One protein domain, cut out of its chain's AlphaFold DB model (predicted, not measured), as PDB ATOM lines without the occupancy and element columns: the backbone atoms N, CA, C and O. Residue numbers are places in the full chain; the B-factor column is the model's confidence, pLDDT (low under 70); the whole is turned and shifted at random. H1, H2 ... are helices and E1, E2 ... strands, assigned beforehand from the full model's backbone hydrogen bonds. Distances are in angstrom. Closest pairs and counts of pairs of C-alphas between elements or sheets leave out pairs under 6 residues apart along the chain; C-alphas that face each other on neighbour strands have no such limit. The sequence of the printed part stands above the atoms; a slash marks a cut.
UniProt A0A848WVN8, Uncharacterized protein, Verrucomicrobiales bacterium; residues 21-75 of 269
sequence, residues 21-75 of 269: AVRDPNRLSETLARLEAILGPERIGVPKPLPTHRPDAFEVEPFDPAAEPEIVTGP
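Overview. This is residues 21 to 75 of the 269 residues of an uncharacterized protein of Verrucomicrobiales bacterium (UniProt A0A848WVN8). A single helix, H1, stands at one end of a loose, flat frame, and a small two-stranded hairpin of E1 and E2 points away from it, while the tail, residues 67 to 75, sticks out free of the rest. The printed part has 55 residues, with one named helix and then two named strands, which make an antiparallel sheet in the order E1, E2. The class is mixed, helices and strands, though under half of the residues are in named elements. The whole is loose, with a radius of gyration of the C-alphas of 13.7 A, and spans 36 by 26 by 12 A.

Along the chain. Find C-alpha 25 at (213.819, 283.513, 162.079); from there H1, residues 25 to 39, runs 20.7 A to C-alpha 39 at (198.653, 270.304, 167.162). Next look for E1, residues 46 to 49, which covers 9.7 A. E2, residues 58 to 61, covers 9.3 A and ends at C-alpha 61 at (212.614, 265.975, 169.125).

Arrangement. Start at the hairpin of E1 and E2, antiparallel with 147 degrees between their directions. The C-alphas of Pro 49 and Phe 58 face each other at 4.2 A. Check N 46 and O 61, 2.8 A apart, and N 59 and O 48, 2.9 A apart, both within hydrogen-bond range. H1 and E2 are apart. In H1 each O i to N i+4 pair is within hydrogen-bond range.

Size, cuts and confidence. The two C-alphas farthest apart are those of Ile 38 and Pro 75, at 38.5 A. The printed part has no cut, and the links H1 to E1 and E1 to E2 are short. Residues 62 to 75 hold no named element. Mean pLDDT of the printed part is 74.5; look for values under 70 at residues 21 to 23, 51 to 56, 65 and 68 to 75 of this model.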
ATOM      1  N   ALA A  21     220.034 279.017 155.901       57.41
ATOM      2  CA  ALA A  21     219.762 280.236 156.640       57.41
ATOM      3  C   ALA A  21     218.271 280.562 156.490       57.41
ATOM      4  O   ALA A  21     217.792 280.924 155.409       57.41
ATOM      5  N   VAL A  22     217.526 280.385 157.581       61.69
ATOM      6  CA  VAL A  22     216.111 280.740 157.663       61.69
ATOM      7  C   VAL A  22     215.975 282.205 157.252       61.69
ATOM      8  O   VAL A  22     216.581 283.087 157.856       61.69
ATOM      9  N   ARG A  23     215.193 282.471 156.196       65.62
ATOM     10  CA  ARG A  23     215.066 283.820 155.609       65.62
ATOM     11  C   ARG A  23     214.592 284.869 156.620       65.62
ATOM     12  O   ARG A  23     214.972 286.028 156.496       65.62
ATOM     13  N   ASP A  24     213.755 284.460 157.573       76.19
ATOM     14  CA  ASP A  24     213.248 285.274 158.680       76.19
ATOM     15  C   ASP A  24     213.007 284.370 159.909       76.19
ATOM     16  O   ASP A  24     211.997 283.659 159.953       76.19
ATOM     17  N   PRO A  25     213.937 284.347 160.883       75.69
ATOM     18  CA  PRO A  25     213.819 283.513 162.079       75.69
ATOM     19  C   PRO A  25     212.558 283.799 162.900       75.69
ATOM     20  O   PRO A  25     211.930 282.869 163.395       75.69
ATOM     21  N   ASN A  26     212.132 285.064 162.986       78.50
ATOM     22  CA  ASN A  26     210.980 285.449 163.803       78.50
ATOM     23  C   ASN A  26     209.673 284.925 163.202       78.50
ATOM     24  O   ASN A  26     208.834 284.389 163.925       78.50
ATOM     25  N   ARG A  27     209.512 285.019 161.874       81.69
ATOM     26  CA  ARG A  27     208.343 284.441 161.186       81.69
ATOM     27  C   ARG A  27     208.280 282.923 161.311       81.69
ATOM     28  O   ARG A  27     207.183 282.368 161.381       81.69
ATOM     29  N   LEU A  28     209.430 282.246 161.331       82.75
ATOM     30  CA  LEU A  28     209.471 280.806 161.572       82.75
ATOM     31  C   LEU A  28     208.986 280.483 162.989       82.75
ATOM     32  O   LEU A  28     208.094 279.652 163.134       82.75
ATOM     33  N   SER A  29     209.507 281.176 164.006       82.62
ATOM     34  CA  SER A  29     209.084 280.993 165.400       82.62
ATOM     35  C   SER A  29     207.591 281.269 165.600       82.62
ATOM     36  O   SER A  29     206.910 280.491 166.260       82.62
ATOM     37  N   GLU A  30     207.055 282.326 164.982       86.62
ATOM     38  CA  GLU A  30     205.617 282.628 165.006       86.62
ATOM     39  C   GLU A  30     204.788 281.495 164.379       86.62
ATOM     40  O   GLU A  30     203.755 281.088 164.916       86.62
ATOM     41  N   THR A  31     205.261 280.942 163.260       89.25
ATOM     42  CA  THR A  31     204.592 279.827 162.580       89.25
ATOM     43  C   THR A  31     204.620 278.557 163.432       89.25
ATOM     44  O   THR A  31     203.592 277.893 163.552       89.25
ATOM     45  N   LEU A  32     205.760 278.237 164.053       85.62
ATOM     46  CA  LEU A  32     205.898 277.086 164.951       85.62
ATOM     47  C   LEU A  32     204.968 277.209 166.157       85.62
ATOM     48  O   LEU A  32     204.195 276.291 166.405       85.62
ATOM     49  N   ALA A  33     204.930 278.370 166.815       85.62
ATOM     50  CA  ALA A  33     204.029 278.613 167.942       85.62
ATOM     51  C   ALA A  33     202.551 278.434 167.553       85.62
ATOM     52  O   ALA A  33     201.755 277.867 168.306       85.62
ATOM     53  N   ARG A  34     202.165 278.876 166.348       87.62
ATOM     54  CA  ARG A  34     200.800 278.674 165.845       87.62
ATOM     55  C   ARG A  34     200.501 277.202 165.573       87.62
ATOM     56  O   ARG A  34     199.397 276.749 165.871       87.62
ATOM     57  N   LEU A  35     201.453 276.463 165.008       89.31
ATOM     58  CA  LEU A  35     201.303 275.025 164.792       89.31
ATOM     59  C   LEU A  35     201.202 274.284 166.132       89.31
ATOM     60  O   LEU A  35     200.319 273.443 166.274       89.31
ATOM     61  N   GLU A  36     202.028 274.623 167.122       86.19
ATOM     62  CA  GLU A  36     201.997 274.033 168.469       86.19
ATOM     63  C   GLU A  36     200.665 274.280 169.169       86.19
ATOM     64  O   GLU A  36     200.112 273.367 169.780       86.19
ATOM     65  N   ALA A  37     200.092 275.476 169.021       85.56
ATOM     66  CA  ALA A  37     198.771 275.776 169.565       85.56
ATOM     67  C   ALA A  37     197.660 274.903 168.951       85.56
ATOM     68  O   ALA A  37     196.675 274.602 169.624       85.56
ATOM     69  N   ILE A  38     197.805 274.496 167.685       91.31
ATOM     70  CA  ILE A  38     196.807 273.684 166.970       91.31
ATOM     71  C   ILE A  38     197.035 272.181 167.196       91.31
ATOM     72  O   ILE A  38     196.075 271.426 167.354       91.31
ATOM     73  N   LEU A  39     198.289 271.726 167.174       84.12
ATOM     74  CA  LEU A  39     198.653 270.304 167.162       84.12
ATOM     75  C   LEU A  39     199.112 269.777 168.530       84.12
ATOM     76  O   LEU A  39     199.080 268.565 168.747       84.12
ATOM     77  N   GLY A  40     199.489 270.663 169.451       81.62
ATOM     78  CA  GLY A  40     200.189 270.343 170.693       81.62
ATOM     79  C   GLY A  40     201.717 270.307 170.510       81.62
ATOM     80  O   GLY A  40     202.192 270.014 169.409       81.62
ATOM     81  N   PRO A  41     202.494 270.573 171.579       78.69
ATOM     82  CA  PRO A  41     203.956 270.690 171.510       78.69
ATOM     83  C   PRO A  41     204.657 269.376 171.130       78.69
ATOM     84  O   PRO A  41     205.637 269.387 170.402       78.69
ATOM     85  N   GLU A  42     204.095 268.227 171.514       76.62
ATOM     86  CA  GLU A  42     204.674 266.894 171.258       76.62
ATOM     87  C   GLU A  42     204.520 266.404 169.804       76.62
ATOM     88  O   GLU A  42     204.879 265.273 169.473       76.62
ATOM     89  N   ARG A  43     203.893 267.195 168.924       75.12
ATOM     90  CA  ARG A  43     203.553 266.769 167.552       75.12
ATOM     91  C   ARG A  43     204.317 267.518 166.465       75.12
ATOM     92  O   ARG A  43     204.044 267.297 165.284       75.12
ATOM     93  N   ILE A  44     205.238 268.400 166.845       82.75
ATOM     94  CA  ILE A  44     206.016 269.239 165.930       82.75
ATOM     95  C   ILE A  44     207.482 269.175 166.340       82.75
ATOM     96  O   ILE A  44     207.812 269.383 167.499       82.75
ATOM     97  N   GLY A  45     208.359 268.900 165.378       84.75
ATOM     98  CA  GLY A  45     209.782 268.764 165.652       84.75
ATOM     99  C   GLY A  45     210.544 268.041 164.547       84.75
ATOM    100  O   GLY A  45     210.055 267.897 163.421       84.75
ATOM    101  N   VAL A  46     211.746 267.585 164.882       83.44
ATOM    102  CA  VAL A  46     212.621 266.784 164.026       83.44
ATOM    103  C   VAL A  46     212.381 265.300 164.322       83.44
ATOM    104  O   VAL A  46     212.513 264.882 165.471       83.44
ATOM    105  N   PRO A  47     212.029 264.475 163.318       81.69
ATOM    106  CA  PRO A  47     211.865 263.044 163.529       81.69
ATOM    107  C   PRO A  47     213.232 262.376 163.705       81.69
ATOM    108  O   PRO A  47     214.076 262.416 162.806       81.69
ATOM    109  N   LYS A  48     213.426 261.709 164.840       80.06
ATOM    110  CA  LYS A  48     214.610 260.909 165.134       80.06
ATOM    111  C   LYS A  48     214.271 259.425 165.039       80.06
ATOM    112  O   LYS A  48     213.455 258.939 165.824       80.06
ATOM    113  N   PRO A  49     214.854 258.689 164.079       76.38
ATOM    114  CA  PRO A  49     214.557 257.274 163.911       76.38
ATOM    115  C   PRO A  49     215.012 256.483 165.140       76.38
ATOM    116  O   PRO A  49     216.137 256.642 165.615       76.38
ATOM    117  N   LEU A  50     214.145 255.596 165.625       73.06
ATOM    118  CA  LEU A  50     214.478 254.675 166.705       73.06
ATOM    119  C   LEU A  50     215.179 253.424 166.151       73.06
ATOM    120  O   LEU A  50     214.833 252.959 165.059       73.06
ATOM    121  N   PRO A  51     216.095 252.792 166.910       66.69
ATOM    122  CA  PRO A  51     216.815 251.584 166.495       66.69
ATOM    123  C   PRO A  51     215.938 250.319 166.586       66.69
ATOM    124  O   PRO A  51     216.340 249.292 167.117       66.69
ATOM    125  N   THR A  52     214.701 250.377 166.089       60.88
ATOM    126  CA  THR A  52     213.702 249.299 166.223       60.88
ATOM    127  C   THR A  52     213.388 248.603 164.896       60.88
ATOM    128  O   THR A  52     212.475 247.778 164.830       60.88
ATOM    129  N   HIS A  53     214.114 248.934 163.817       59.16
ATOM    130  CA  HIS A  53     213.869 248.504 162.427       59.16
ATOM    131  C   HIS A  53     212.468 248.822 161.877       59.16
ATOM    132  O   HIS A  53     212.179 248.513 160.719       59.16
ATOM    133  N   ARG A  54     211.589 249.453 162.665       59.84
ATOM    134  CA  ARG A  54     210.279 249.890 162.193       59.84
ATOM    135  C   ARG A  54     210.475 251.223 161.468       59.84
ATOM    136  O   ARG A  54     210.918 252.175 162.100       59.84
ATOM    137  N   PRO A  55     210.129 251.330 160.178       58.84
ATOM    138  CA  PRO A  55     210.290 252.583 159.436       58.84
ATOM    139  C   PRO A  55     209.439 253.735 159.990       58.84
ATOM    140  O   PRO A  55     209.802 254.889 159.801       58.84
ATOM    141  N   ASP A  56     208.359 253.419 160.710       64.62
ATOM    142  CA  ASP A  56     207.476 254.402 161.349       64.62
ATOM    143  C   ASP A  56     207.797 254.604 162.845       64.62
ATOM    144  O   ASP A  56     207.076 255.323 163.532       64.62
ATOM    145  N   ALA A  57     208.839 253.958 163.386       70.94
ATOM    146  CA  ALA A  57     209.273 254.214 164.757       70.94
ATOM    147  C   ALA A  57     210.293 255.344 164.771       70.94
ATOM    148  O   ALA A  57     211.467 255.174 164.436       70.94
ATOM    149  N   PHE A  58     209.814 256.499 165.194       79.62
ATOM    150  CA  PHE A  58     210.617 257.675 165.438       79.62
ATOM    151  C   PHE A  58     210.100 258.365 166.695       79.62
ATOM    152  O   PHE A  58     208.927 258.232 167.052       79.62
ATOM    153  N   GLU A  59     210.977 259.117 167.333       82.50
ATOM    154  CA  GLU A  59     210.600 260.117 168.324       82.50
ATOM    155  C   GLU A  59     210.641 261.496 167.670       82.50
ATOM    156  O   GLU A  59     211.372 261.715 166.702       82.50
ATOM    157  N   VAL A  60     209.809 262.416 168.148       82.69
ATOM    158  CA  VAL A  60     209.824 263.807 167.692       82.69
ATOM    159  C   VAL A  60     210.630 264.599 168.708       82.69
ATOM    160  O   VAL A  60     210.191 264.774 169.839       82.69
ATOM    161  N   GLU A  61     211.813 265.059 168.313       85.12
ATOM    162  CA  GLU A  61     212.614 265.975 169.125       85.12
ATOM    163  C   GLU A  61     212.243 267.430 168.790       85.12
ATOM    164  O   GLU A  61     211.943 267.721 167.628       85.12
ATOM    165  N   PRO A  62     212.265 268.369 169.753       82.25
ATOM    166  CA  PRO A  62     211.973 269.775 169.483       82.25
ATOM    167  C   PRO A  62     212.852 270.348 168.366       82.25
ATOM    168  O   PRO A  62     214.057 270.106 168.311       82.25
ATOM    169  N   PHE A  63     212.251 271.127 167.468       80.12
ATOM    170  CA  PHE A  63     212.991 271.772 166.389       80.12
ATOM    171  C   PHE A  63     213.692 273.042 166.895       80.12
ATOM    172  O   PHE A  63     213.028 274.011 167.261       80.12
ATOM    173  N   ASP A  64     215.026 273.055 166.853       76.50
ATOM    174  CA  ASP A  64     215.844 274.236 167.135       76.50
ATOM    175  C   ASP A  64     216.480 274.778 165.838       76.50
ATOM    176  O   ASP A  64     217.377 274.143 165.279       76.50
ATOM    177  N   PRO A  65     216.053 275.952 165.328       68.88
ATOM    178  CA  PRO A  65     216.620 276.547 164.117       68.88
ATOM    179  C   PRO A  65     218.056 277.064 164.292       68.88
ATOM    180  O   PRO A  65     218.690 277.401 163.290       68.88
ATOM    181  N   ALA A  66     218.545 277.191 165.529       70.00
ATOM    182  CA  ALA A  66     219.914 277.600 165.832       70.00
ATOM    183  C   ALA A  66     220.867 276.406 166.003       70.00
ATOM    184  O   ALA A  66     222.079 276.618 166.071       70.00
ATOM    185  N   ALA A  67     220.343 275.176 166.051       70.62
ATOM    186  CA  ALA A  67     221.170 273.982 166.095       70.62
ATOM    187  C   ALA A  67     222.007 273.888 164.812       70.62
ATOM    188  O   ALA A  67     221.483 273.871 163.693       70.62
ATOM    189  N   GLU A  68     223.327 273.833 164.970       66.31
ATOM    190  CA  GLU A  68     224.203 273.484 163.860       66.31
ATOM    191  C   GLU A  68     223.890 272.042 163.444       66.31
ATOM    192  O   GLU A  68     223.711 271.187 164.317       66.31
ATOM    193  N   PRO A  69     223.791 271.738 162.137       61.72
ATOM    194  CA  PRO A  69     223.569 270.372 161.710       61.72
ATOM    195  C   PRO A  69     224.764 269.542 162.172       61.72
ATOM    196  O   PRO A  69     225.859 269.658 161.616       61.72
ATOM    197  N   GLU A  70     224.559 268.693 163.178       61.62
ATOM    198  CA  GLU A  70     225.497 267.622 163.465       61.62
ATOM    199  C   GLU A  70     225.571 266.771 162.198       61.62
ATOM    200  O   GLU A  70     224.640 266.042 161.844       61.62
ATOM    201  N   ILE A  71     226.664 266.908 161.446       58.59
ATOM    202  CA  ILE A  71     226.992 265.956 160.395       58.59
ATOM    203  C   ILE A  71     227.163 264.640 161.139       58.59
ATOM    204  O   ILE A  71     228.162 264.449 161.827       58.59
ATOM    205  N   VAL A  72     226.158 263.771 161.046       57.50
ATOM    206  CA  VAL A  72     226.178 262.455 161.673       57.50
ATOM    207  C   VAL A  72     227.337 261.677 161.054       57.50
ATOM    208  O   VAL A  72     227.187 261.001 160.039       57.50
ATOM    209  N   THR A  73     228.518 261.761 161.666       52.47
ATOM    210  CA  THR A  73     229.627 260.830 161.449       52.47
ATOM    211  C   THR A  73     229.323 259.570 162.251       52.47
ATOM    212  O   THR A  73     230.048 259.201 163.174       52.47
ATOM    213  N   GLY A  74     228.173 258.960 161.972       55.03
ATOM    214  CA  GLY A  74     227.859 257.638 162.489       55.03
ATOM    215  C   GLY A  74     228.851 256.622 161.919       55.03
ATOM    216  O   GLY A  74     229.487 256.904 160.896       55.03
ATOM    217  N   PRO A  75     229.003 255.439 162.546       56.56
ATOM    218  CA  PRO A  75     229.684 254.329 161.888       56.56
ATOM    219  C   PRO A  75     229.098 254.185 160.483       56.56
ATOM    220  O   PRO A  75     227.878 254.305 160.330       56.56
TER     221      PRO A  75